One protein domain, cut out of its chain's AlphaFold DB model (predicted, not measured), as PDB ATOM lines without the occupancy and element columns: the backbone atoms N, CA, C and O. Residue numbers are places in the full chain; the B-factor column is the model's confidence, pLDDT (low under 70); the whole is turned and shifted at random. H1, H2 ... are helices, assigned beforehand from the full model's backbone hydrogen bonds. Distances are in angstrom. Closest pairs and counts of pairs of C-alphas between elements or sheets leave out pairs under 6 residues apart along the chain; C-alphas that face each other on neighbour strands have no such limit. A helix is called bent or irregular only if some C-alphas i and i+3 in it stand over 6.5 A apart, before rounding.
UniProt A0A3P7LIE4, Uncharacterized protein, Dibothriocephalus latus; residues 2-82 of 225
ATOM      1  N   GLU A   2     219.014 255.484 141.759       42.97
ATOM      2  CA  GLU A   2     217.886 255.159 140.859       42.97
ATOM      3  C   GLU A   2     218.342 254.560 139.511       42.97
ATOM      4  O   GLU A   2     217.639 253.754 138.909       42.97
ATOM      5  N   GLU A   3     219.579 254.848 139.097       42.22
ATOM      6  CA  GLU A   3     220.153 254.455 137.800       42.22
ATOM      7  C   GLU A   3     220.434 252.940 137.662       42.22
ATOM      8  O   GLU A   3     220.518 252.404 136.557       42.22
ATOM      9  N   PHE A   4     220.553 252.208 138.779       35.62
ATOM     10  CA  PHE A   4     220.778 250.753 138.767       35.62
ATOM     11  C   PHE A   4     219.475 249.965 138.555       35.62
ATOM     12  O   PHE A   4     219.466 248.933 137.883       35.62
ATOM     13  N   THR A   5     218.358 250.483 139.069       48.72
ATOM     14  CA  THR A   5     217.016 249.928 138.858       48.72
ATOM     15  C   THR A   5     216.519 250.161 137.438       48.72
ATOM     16  O   THR A   5     215.978 249.228 136.846       48.72
ATOM     17  N   ASP A   6     216.775 251.337 136.853       49.28
ATOM     18  CA  ASP A   6     216.381 251.624 135.466       49.28
ATOM     19  C   ASP A   6     217.127 250.736 134.467       49.28
ATOM     20  O   ASP A   6     216.501 250.131 133.601       49.28
ATOM     21  N   ASN A   7     218.432 250.517 134.658       46.62
ATOM     22  CA  ASN A   7     219.217 249.621 133.803       46.62
ATOM     23  C   ASN A   7     218.743 248.156 133.848       46.62
ATOM     24  O   ASN A   7     218.824 247.444 132.844       46.62
ATOM     25  N   HIS A   8     218.250 247.676 134.994       45.91
ATOM     26  CA  HIS A   8     217.737 246.308 135.124       45.91
ATOM     27  C   HIS A   8     216.292 246.180 134.609       45.91
ATOM     28  O   HIS A   8     215.907 245.126 134.086       45.91
ATOM     29  N   LEU A   9     215.504 247.258 134.711       47.84
ATOM     30  CA  LEU A   9     214.164 247.348 134.140       47.84
ATOM     31  C   LEU A   9     214.229 247.408 132.608       47.84
ATOM     32  O   LEU A   9     213.506 246.648 131.962       47.84
ATOM     33  N   ASP A  10     215.142 248.207 132.045       47.38
ATOM     34  CA  ASP A  10     215.402 248.314 130.602       47.38
ATOM     35  C   ASP A  10     216.005 247.034 130.023       47.38
ATOM     36  O   ASP A  10     215.591 246.588 128.953       47.38
ATOM     37  N   ARG A  11     216.900 246.357 130.756       49.75
ATOM     38  CA  ARG A  11     217.459 245.059 130.333       49.75
ATOM     39  C   ARG A  11     216.400 243.955 130.240       49.75
ATOM     40  O   ARG A  11     216.551 243.037 129.443       49.75
ATOM     41  N   GLN A  12     215.328 244.042 131.025       49.53
ATOM     42  CA  GLN A  12     214.175 243.149 130.897       49.53
ATOM     43  C   GLN A  12     213.091 243.669 129.935       49.53
ATOM     44  O   GLN A  12     212.210 242.910 129.536       49.53
ATOM     45  N   LEU A  13     213.105 244.963 129.606       49.41
ATOM     46  CA  LEU A  13     212.207 245.578 128.627       49.41
ATOM     47  C   LEU A  13     212.681 245.314 127.185       49.41
ATOM     48  O   LEU A  13     211.869 245.215 126.266       49.41
ATOM     49  N   HIS A  14     213.992 245.145 127.003       52.72
ATOM     50  CA  HIS A  14     214.646 244.769 125.754       52.72
ATOM     51  C   HIS A  14     214.654 243.249 125.542       52.72
ATOM     52  O   HIS A  14     215.669 242.590 125.748       52.72
ATOM     53  N   THR A  15     213.551 242.667 125.070       57.12
ATOM     54  CA  THR A  15     213.609 241.312 124.481       57.12
ATOM     55  C   THR A  15     212.797 241.162 123.197       57.12
ATOM     56  O   THR A  15     212.398 240.052 122.861       57.12
ATOM     57  N   ILE A  16     212.594 242.235 122.425       60.56
ATOM     58  CA  ILE A  16     212.302 242.083 120.988       60.56
ATOM     59  C   ILE A  16     213.649 242.038 120.282       60.56
ATOM     60  O   ILE A  16     214.089 242.989 119.638       60.56
ATOM     61  N   SER A  17     214.364 240.946 120.513       68.06
ATOM     62  CA  SER A  17     215.670 240.778 119.911       68.06
ATOM     63  C   SER A  17     215.492 240.201 118.505       68.06
ATOM     64  O   SER A  17     214.773 239.203 118.350       68.06
ATOM     65  N   PRO A  18     216.070 240.818 117.460       75.50
ATOM     66  CA  PRO A  18     215.831 240.436 116.067       75.50
ATOM     67  C   PRO A  18     216.157 238.961 115.789       75.50
ATOM     68  O   PRO A  18     215.500 238.324 114.962       75.50
ATOM     69  N   GLU A  19     217.099 238.373 116.526       82.06
ATOM     70  CA  GLU A  19     217.428 236.952 116.449       82.06
ATOM     71  C   GLU A  19     216.262 236.038 116.840       82.06
ATOM     72  O   GLU A  19     216.093 234.977 116.241       82.06
ATOM     73  N   GLN A  20     215.403 236.437 117.782       80.12
ATOM     74  CA  GLN A  20     214.251 235.625 118.179       80.12
ATOM     75  C   GLN A  20     213.177 235.622 117.090       80.12
ATOM     76  O   GLN A  20     212.587 234.576 116.807       80.12
ATOM     77  N   CYS A  21     212.956 236.771 116.440       78.06
ATOM     78  CA  CYS A  21     212.080 236.874 115.272       78.06
ATOM     79  C   CYS A  21     212.595 235.976 114.139       78.06
ATOM     80  O   CYS A  21     211.840 235.197 113.555       78.06
ATOM     81  N   PHE A  22     213.907 235.998 113.901       83.38
ATOM     82  CA  PHE A  22     214.540 235.158 112.891       83.38
ATOM     83  C   PHE A  22     214.404 233.660 113.196       83.38
ATOM     84  O   PHE A  22     214.015 232.881 112.326       83.38
ATOM     85  N   VAL A  23     214.636 233.242 114.443       84.75
ATOM     86  CA  VAL A  23     214.453 231.843 114.864       84.75
ATOM     87  C   VAL A  23     212.991 231.409 114.717       84.75
ATOM     88  O   VAL A  23     212.724 230.321 114.201       84.75
ATOM     89  N   ARG A  24     212.023 232.257 115.093       82.62
ATOM     90  CA  ARG A  24     210.589 231.985 114.866       82.62
ATOM     91  C   ARG A  24     210.285 231.798 113.384       82.62
ATOM     92  O   ARG A  24     209.523 230.891 113.042       82.62
ATOM     93  N   GLN A  25     210.926 232.588 112.527       81.75
ATOM     94  CA  GLN A  25     210.757 232.492 111.087       81.75
ATOM     95  C   GLN A  25     211.348 231.211 110.498       81.75
ATOM     96  O   GLN A  25     210.722 230.578 109.649       81.75
ATOM     97  N   LEU A  26     212.504 230.768 110.988       84.00
ATOM     98  CA  LEU A  26     213.099 229.490 110.584       84.00
ATOM     99  C   LEU A  26     212.266 228.281 111.031       84.00
ATOM    100  O   LEU A  26     212.260 227.248 110.363       84.00
ATOM    101  N   ILE A  27     211.537 228.408 112.140       87.00
ATOM    102  CA  ILE A  27     210.648 227.362 112.664       87.00
ATOM    103  C   ILE A  27     209.276 227.369 111.958       87.00
ATOM    104  O   ILE A  27     208.544 226.375 112.027       87.00
ATOM    105  N   ASN A  28     208.924 228.442 111.239       86.00
ATOM    106  CA  ASN A  28     207.659 228.578 110.510       86.00
ATOM    107  C   ASN A  28     207.275 227.348 109.658       86.00
ATOM    108  O   ASN A  28     206.168 226.852 109.850       86.00
ATOM    109  N   PRO A  29     208.137 226.768 108.799       85.94
ATOM    110  CA  PRO A  29     207.774 225.593 107.995       85.94
ATOM    111  C   PRO A  29     207.479 224.331 108.823       85.94
ATOM    112  O   PRO A  29     206.658 223.501 108.435       85.94
ATOM    113  N   ILE A  30     208.113 224.179 109.989       87.75
ATOM    114  CA  ILE A  30     207.835 223.058 110.899       87.75
ATOM    115  C   ILE A  30     206.447 223.250 111.512       87.75
ATOM    116  O   ILE A  30     205.634 222.326 111.521       87.75
ATOM    117  N   ARG A  31     206.139 224.467 111.972       83.81
ATOM    118  CA  ARG A  31     204.804 224.815 112.485       83.81
ATOM    119  C   ARG A  31     203.733 224.680 111.411       83.81
ATOM    120  O   ARG A  31     202.685 224.122 111.691       83.81
ATOM    121  N   PHE A  32     204.033 225.104 110.191       87.06
ATOM    122  CA  PHE A  32     203.184 224.917 109.026       87.06
ATOM    123  C   PHE A  32     202.845 223.436 108.835       87.06
ATOM    124  O   PHE A  32     201.672 223.079 108.840       87.06
ATOM    125  N   SER A  33     203.852 222.553 108.792       88.50
ATOM    126  CA  SER A  33     203.616 221.106 108.675       88.50
ATOM    127  C   SER A  33     202.763 220.551 109.822       88.50
ATOM    128  O   SER A  33     201.875 219.740 109.584       88.50
ATOM    129  N   ARG A  34     202.950 221.042 111.055       87.75
ATOM    130  CA  ARG A  34     202.096 220.692 112.198       87.75
ATOM    131  C   ARG A  34     200.651 221.119 111.991       87.75
ATOM    132  O   ARG A  34     199.756 220.329 112.269       87.75
ATOM    133  N   THR A  35     200.424 222.352 111.552       88.06
ATOM    134  CA  THR A  35     199.077 222.870 111.311       88.06
ATOM    135  C   THR A  35     198.396 222.086 110.197       88.06
ATOM    136  O   THR A  35     197.234 221.731 110.345       88.06
ATOM    137  N   LEU A  36     199.117 221.715 109.137       85.50
ATOM    138  CA  LEU A  36     198.573 220.852 108.086       85.50
ATOM    139  C   LEU A  36     198.167 219.470 108.608       85.50
ATOM    140  O   LEU A  36     197.080 218.995 108.293       85.50
ATOM    141  N   ILE A  37     199.000 218.855 109.449       86.12
ATOM    142  CA  ILE A  37     198.675 217.573 110.088       86.12
ATOM    143  C   ILE A  37     197.421 217.714 110.960       86.12
ATOM    144  O   ILE A  37     196.546 216.857 110.925       86.12
ATOM    145  N   GLN A  38     197.292 218.812 111.710       86.88
ATOM    146  CA  GLN A  38     196.099 219.089 112.520       86.88
ATOM    147  C   GLN A  38     194.835 219.292 111.679       86.88
ATOM    148  O   GLN A  38     193.749 218.971 112.148       86.88
ATOM    149  N   LEU A  39     194.972 219.796 110.452       83.25
ATOM    150  CA  LEU A  39     193.877 219.907 109.485       83.25
ATOM    151  C   LEU A  39     193.528 218.562 108.818       83.25
ATOM    152  O   LEU A  39     192.583 218.507 108.038       83.25
ATOM    153  N   GLY A  40     194.267 217.484 109.105       82.25
ATOM    154  CA  GLY A  40     194.051 216.160 108.517       82.25
ATOM    155  C   GLY A  40     194.715 215.963 107.152       82.25
ATOM    156  O   GLY A  40     194.369 215.031 106.428       82.25
ATOM    157  N   TYR A  41     195.663 216.824 106.769       81.00
ATOM    158  CA  TYR A  41     196.417 216.628 105.534       81.00
ATOM    159  C   TYR A  41     197.492 215.555 105.716       81.00
ATOM    160  O   TYR A  41     198.514 215.794 106.363       81.00
ATOM    161  N   GLU A  42     197.278 214.387 105.103       79.69
ATOM    162  CA  GLU A  42     198.171 213.234 105.231       79.69
ATOM    163  C   GLU A  42     198.757 212.740 103.897       79.69
ATOM    164  O   GLU A  42     198.311 211.734 103.348       79.69
ATOM    165  N   PRO A  43     199.786 213.415 103.351       70.69
ATOM    166  CA  PRO A  43     200.323 213.079 102.033       70.69
ATOM    167  C   PRO A  43     201.271 211.867 101.997       70.69
ATOM    168  O   PRO A  43     201.544 211.359 100.911       70.69
ATOM    169  N   LEU A  44     201.815 211.404 103.133       78.94
ATOM    170  CA  LEU A  44     202.754 210.274 103.163       78.94
ATOM    171  C   LEU A  44     202.118 209.054 103.843       78.94
ATOM    172  O   LEU A  44     201.506 209.196 104.904       78.94
ATOM    173  N   PRO A  45     202.293 207.841 103.284       74.69
ATOM    174  CA  PRO A  45     201.771 206.629 103.895       74.69
ATOM    175  C   PRO A  45     202.513 206.312 105.207       74.69
ATOM    176  O   PRO A  45     203.722 206.557 105.311       74.69
ATOM    177  N   PRO A  46     201.830 205.733 106.209       76.81
ATOM    178  CA  PRO A  46     202.462 205.365 107.467       76.81
ATOM    179  C   PRO A  46     203.489 204.248 107.253       76.81
ATOM    180  O   PRO A  46     203.213 203.241 106.594       76.81
ATOM    181  N   TYR A  47     204.677 204.401 107.838       74.94
ATOM    182  CA  TYR A  47     205.724 203.387 107.755       74.94
ATOM    183  C   TYR A  47     205.605 202.406 108.922       74.94
ATOM    184  O   TYR A  47     205.246 202.750 110.051       74.94
ATOM    185  N   ARG A  48     205.908 201.141 108.639       73.75
ATOM    186  CA  ARG A  48     205.899 200.072 109.633       73.75
ATOM    187  C   ARG A  48     207.130 200.213 110.522       73.75
ATOM    188  O   ARG A  48     208.245 200.004 110.051       73.75
ATOM    189  N   SER A  49     206.945 200.543 111.798       68.69
ATOM    190  CA  SER A  49     208.067 200.488 112.738       68.69
ATOM    191  C   SER A  49     208.374 199.037 113.093       68.69
ATOM    192  O   SER A  49     207.474 198.238 113.373       68.69
ATOM    193  N   LEU A  50     209.657 198.703 113.080       66.75
ATOM    194  CA  LEU A  50     210.165 197.461 113.639       66.75
ATOM    195  C   LEU A  50     210.636 197.778 115.056       66.75
ATOM    196  O   LEU A  50     211.777 198.183 115.263       66.75
ATOM    197  N   HIS A  51     209.738 197.656 116.032       68.69
ATOM    198  CA  HIS A  51     210.139 197.698 117.433       68.69
ATOM    199  C   HIS A  51     210.828 196.362 117.772       68.69
ATOM    200  O   HIS A  51     210.411 195.321 117.251       68.69
ATOM    201  N   PRO A  52     211.847 196.322 118.648       68.81
ATOM    202  CA  PRO A  52     212.502 195.066 119.036       68.81
ATOM    203  C   PRO A  52     211.508 193.997 119.525       68.81
ATOM    204  O   PRO A  52     211.663 192.814 119.240       68.81
ATOM    205  N   LEU A  53     210.414 194.422 120.164       68.25
ATOM    206  CA  LEU A  53     209.324 193.543 120.612       68.25
ATOM    207  C   LEU A  53     208.519 192.918 119.453       68.25
ATOM    208  O   LEU A  53     208.005 191.808 119.580       68.25
ATOM    209  N   THR A  54     208.417 193.606 118.310       66.62
ATOM    210  CA  THR A  54     207.764 193.082 117.100       66.62
ATOM    211  C   THR A  54     208.632 192.033 116.408       66.62
ATOM    212  O   THR A  54     208.101 191.098 115.814       66.62
ATOM    213  N   LEU A  55     209.959 192.165 116.508       71.88
ATOM    214  CA  LEU A  55     210.922 191.207 115.957       71.88
ATOM    215  C   LEU A  55     210.879 189.862 116.705       71.88
ATOM    216  O   LEU A  55     211.126 188.820 116.110       71.88
ATOM    217  N   PHE A  56     210.474 189.886 117.979       79.12
ATOM    218  CA  PHE A  56     210.248 188.701 118.813       79.12
ATOM    219  C   PHE A  56     208.815 188.131 118.716       79.12
ATOM    220  O   PHE A  56     208.446 187.228 119.462       79.12
ATOM    221  N   GLY A  57     207.976 188.650 117.807       73.94
ATOM    222  CA  GLY A  57     206.652 188.091 117.503       73.94
ATOM    223  C   GLY A  57     205.565 188.320 118.563       73.94
ATOM    224  O   GLY A  57     204.473 187.772 118.439       73.94
ATOM    225  N   TRP A  58     205.826 189.131 119.590       72.69
ATOM    226  CA  TRP A  58     204.903 189.332 120.718       72.69
ATOM    227  C   TRP A  58     203.848 190.422 120.485       72.69
ATOM    228  O   TRP A  58     202.916 190.564 121.275       72.69
ATOM    229  N   THR A  59     203.955 191.232 119.428       70.88
ATOM    230  CA  THR A  59     203.023 192.348 119.183       70.88
ATOM    231  C   THR A  59     202.795 192.579 117.692       70.88
ATOM    232  O   THR A  59     203.673 192.326 116.867       70.88
ATOM    233  N   LYS A  60     201.601 193.074 117.338       73.75
ATOM    234  CA  LYS A  60     201.274 193.504 115.972       73.75
ATOM    235  C   LYS A  60     202.185 194.666 115.541       73.75
ATOM    236  O   LYS A  60     202.578 195.475 116.379       73.75
ATOM    237  N   PRO A  61     202.514 194.782 114.245       71.00
ATOM    238  CA  PRO A  61     203.284 195.913 113.747       71.00
ATOM    239  C   PRO A  61     202.562 197.236 114.004       71.00
ATOM    240  O   PRO A  61     201.423 197.408 113.573       71.00
ATOM    241  N   LEU A  62     203.236 198.161 114.692       72.50
ATOM    242  CA  LEU A  62     202.759 199.531 114.846       72.50
ATOM    243  C   LEU A  62     203.108 200.342 113.595       72.50
ATOM    244  O   LEU A  62     204.249 200.326 113.114       72.50
ATOM    245  N   TYR A  63     202.110 201.061 113.102       77.00
ATOM    246  CA  TYR A  63     202.233 202.025 112.020       77.00
ATOM    247  C   TYR A  63     202.546 203.386 112.629       77.00
ATOM    248  O   TYR A  63     201.778 203.882 113.451       77.00
ATOM    249  N   PHE A  64     203.684 203.962 112.251       75.31
ATOM    250  CA  PHE A  64     204.083 205.287 112.701       75.31
ATOM    251  C   PHE A  64     204.016 206.274 111.546       75.31
ATOM    252  O   PHE A  64     204.348 205.967 110.398       75.31
ATOM    253  N   TYR A  65     203.572 207.479 111.875       79.06
ATOM    254  CA  TYR A  65     203.538 208.587 110.943       79.06
ATOM    255  C   TYR A  65     204.921 209.263 110.886       79.06
ATOM    256  O   TYR A  65     205.616 209.328 111.908       79.06
ATOM    257  N   PRO A  66     205.377 209.720 109.706       79.94
ATOM    258  CA  PRO A  66     206.633 210.451 109.565       79.94
ATOM    259  C   PRO A  66     206.705 211.673 110.479       79.94
ATOM    260  O   PRO A  66     205.704 212.294 110.827       79.94
ATOM    261  N   ASN A  67     207.923 212.049 110.852       83.88
ATOM    262  CA  ASN A  67     208.141 213.263 111.629       83.88
ATOM    263  C   ASN A  67     207.728 214.507 110.824       83.88
ATOM    264  O   ASN A  67     207.856 214.530 109.600       83.88
ATOM    265  N   MET A  68     207.350 215.587 111.516       84.44
ATOM    266  CA  MET A  68     207.020 216.892 110.910       84.44
ATOM    267  C   MET A  68     208.086 217.389 109.921       84.44
ATOM    268  O   MET A  68     207.765 217.969 108.891       84.44
ATOM    269  N   PHE A  69     209.363 217.093 110.173       86.19
ATOM    270  CA  PHE A  69     210.459 217.419 109.258       86.19
ATOM    271  C   PHE A  69     210.401 216.664 107.926       86.19
ATOM    272  O   PHE A  69     210.719 217.237 106.885       86.19
ATOM    273  N   ALA A  70     210.000 215.389 107.941       85.00
ATOM    274  CA  ALA A  70     209.816 214.609 106.720       85.00
ATOM    275  C   ALA A  70     208.655 215.181 105.891       85.00
ATOM    276  O   ALA A  70     208.792 215.324 104.677       85.00
ATOM    277  N   TYR A  71     207.580 215.615 106.559       83.62
ATOM    278  CA  TYR A  71     206.483 216.353 105.929       83.62
ATOM    279  C   TYR A  71     206.937 217.678 105.334       83.62
ATOM    280  O   TYR A  71     206.716 217.915 104.151       83.62
ATOM    281  N   ALA A  72     207.622 218.517 106.111       86.56
ATOM    282  CA  ALA A  72     208.156 219.788 105.630       86.56
ATOM    283  C   ALA A  72     209.074 219.588 104.410       86.56
ATOM    284  O   ALA A  72     208.943 220.291 103.411       86.56
ATOM    285  N   ARG A  73     209.948 218.573 104.437       87.31
ATOM    286  CA  ARG A  73     210.821 218.230 103.303       87.31
ATOM    287  C   ARG A  73     210.033 217.808 102.060       87.31
ATOM    288  O   ARG A  73     210.413 218.206 100.957       87.31
ATOM    289  N   TYR A  74     208.984 217.006 102.232       87.19
ATOM    290  CA  TYR A  74     208.099 216.586 101.145       87.19
ATOM    291  C   TYR A  74     207.374 217.789 100.522       87.19
ATOM    292  O   TYR A  74     207.440 217.989  99.309       87.19
ATOM    293  N   LEU A  75     206.805 218.655 101.367       84.50
ATOM    294  CA  LEU A  75     206.140 219.904 100.976       84.50
ATOM    295  C   LEU A  75     207.067 220.811 100.151       84.50
ATOM    296  O   LEU A  75     206.665 221.336  99.111       84.50
ATOM    297  N   PHE A  76     208.330 220.945 100.567       88.44
ATOM    298  CA  PHE A  76     209.328 221.726  99.833       88.44
ATOM    299  C   PHE A  76     209.651 221.163  98.447       88.44
ATOM    300  O   PHE A  76     209.866 221.947  97.523       88.44
ATOM    301  N   HIS A  77     209.689 219.836  98.285       88.62
ATOM    302  CA  HIS A  77     209.988 219.213  96.990       88.62
ATOM    303  C   HIS A  77     208.817 219.311  96.012       88.62
ATOM    304  O   HIS A  77     209.046 219.471  94.818       88.62
ATOM    305  N   GLN A  78     207.579 219.231  96.499       84.12
ATOM    306  CA  GLN A  78     206.400 219.204  95.633       84.12
ATOM    307  C   GLN A  78     206.000 220.594  95.115       84.12
ATOM    308  O   GLN A  78     205.641 220.738  93.950       84.12
ATOM    309  N   ARG A  79     206.041 221.618  95.979       78.50
ATOM    310  CA  ARG A  79     205.522 222.972  95.689       78.50
ATOM    311  C   ARG A  79     206.601 224.055  95.623       78.50
ATOM    312  O   ARG A  79     206.313 225.185  95.240       78.50
ATOM    313  N   GLY A  80     207.836 223.717  95.985       85.00
ATOM    314  CA  GLY A  80     208.960 224.641  96.020       85.00
ATOM    315  C   GLY A  80     209.186 225.257  97.400       85.00
ATOM    316  O   GLY A  80     208.261 225.646  98.113       85.00
ATOM    317  N   PHE A  81     210.463 225.373  97.762       85.38
ATOM    318  CA  PHE A  81     210.915 225.888  99.053       85.38
ATOM    319  C   PHE A  81     210.384 227.296  99.362       85.38
ATOM    320  O   PHE A  81     209.835 227.534 100.436       85.38
ATOM    321  N   TRP A  82     210.523 228.219  98.405       82.31
ATOM    322  CA  TRP A  82     210.164 229.625  98.596       82.31
ATOM    323  C   TRP A  82     208.679 229.816  98.855       82.31
ATOM    324  O   TRP A  82     208.313 230.540  99.775       82.31
TER     325      TRP A  82
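Overview. This is residues 2 to 82 of the 225 residues of an uncharacterized protein of Dibothriocephalus latus (UniProt A0A3P7LIE4). An open, drawn-out string of helices with a single helix-to-helix contact: in its middle the first part of H4, residues 68 to 72, packs about perpendicular on H2b, the second arm of the bent helix H2. On one side residues 2 to 28, with H1 and the first arm H2a, stick out as a free arm; on the other a long loop runs out to the tiny helix H3 and folds back to H4. The printed part has 81 residues with four named helices, in the order H1, H2, H3, H4, and no named strand; its class is all helix. It is extended, with a radius of gyration of the C-alphas of 21.9 A and spans of 72 by 36 by 19 A, the free arm making much of the length.

Arrangement. H1, residues 3 to 13, touches no helix, and a tight link of 4 residues joins it to H2, residues 18 to 38. By its hydrogen bonds H2 was assigned as one helix, but it is bent: C-alphas 26 and 29 are 7.1 A apart. Its arms, H2a with residues 18 to 26 and H2b with residues 29 to 38, stand at a steep tilt of 48 degrees. H1 and H2a are apart. H3, residues 52 to 55, touches no helix. The long links before and after it are paired antiparallel for a short way, residues 47 to 48 with residues 63 to 64. H4, residues 68 to 79, touches H2b with residues 68 to 72 alone. Their closest C-alphas, those of Ser 33 and Ala 72, are 5.6 A apart, and their lines are about perpendicular at 80 degrees. H2a and H4 are apart. In H1, H2a, H2b and H4 every O i to N i+4 pair is within hydrogen-bond range; H3 is too short for such a pair, and its one O i to N i+3 pair is within range.

Along the chain. H1 begins at C-alpha 3, (220.153, 254.455, 137.800), and is 15.0 A long from first to last C-alpha. H2a measures 12.5 A and H2b 14.1 A, the latter ending at C-alpha 38, (196.099, 219.089, 112.520). H3 measures 5.2 A. H4 measures 16.5 A and ends at C-alpha 79, (205.522, 222.972, 95.689).

Size, cuts and confidence. The two C-alphas farthest apart are those of Glu 2 and Gly 57, 71.9 A. Without the free residues 2 to 28, the body of 54 residues spans 46 by 20 by 15 A. The printed part has no cut. The links from H2 to H3, 13 residues, and from H3 to H4, 12 residues, are long. The mean pLDDT of the printed part is 74.2; residues 2 to 17 and 49 to 54 are under 70, and H1 has a mean of 47.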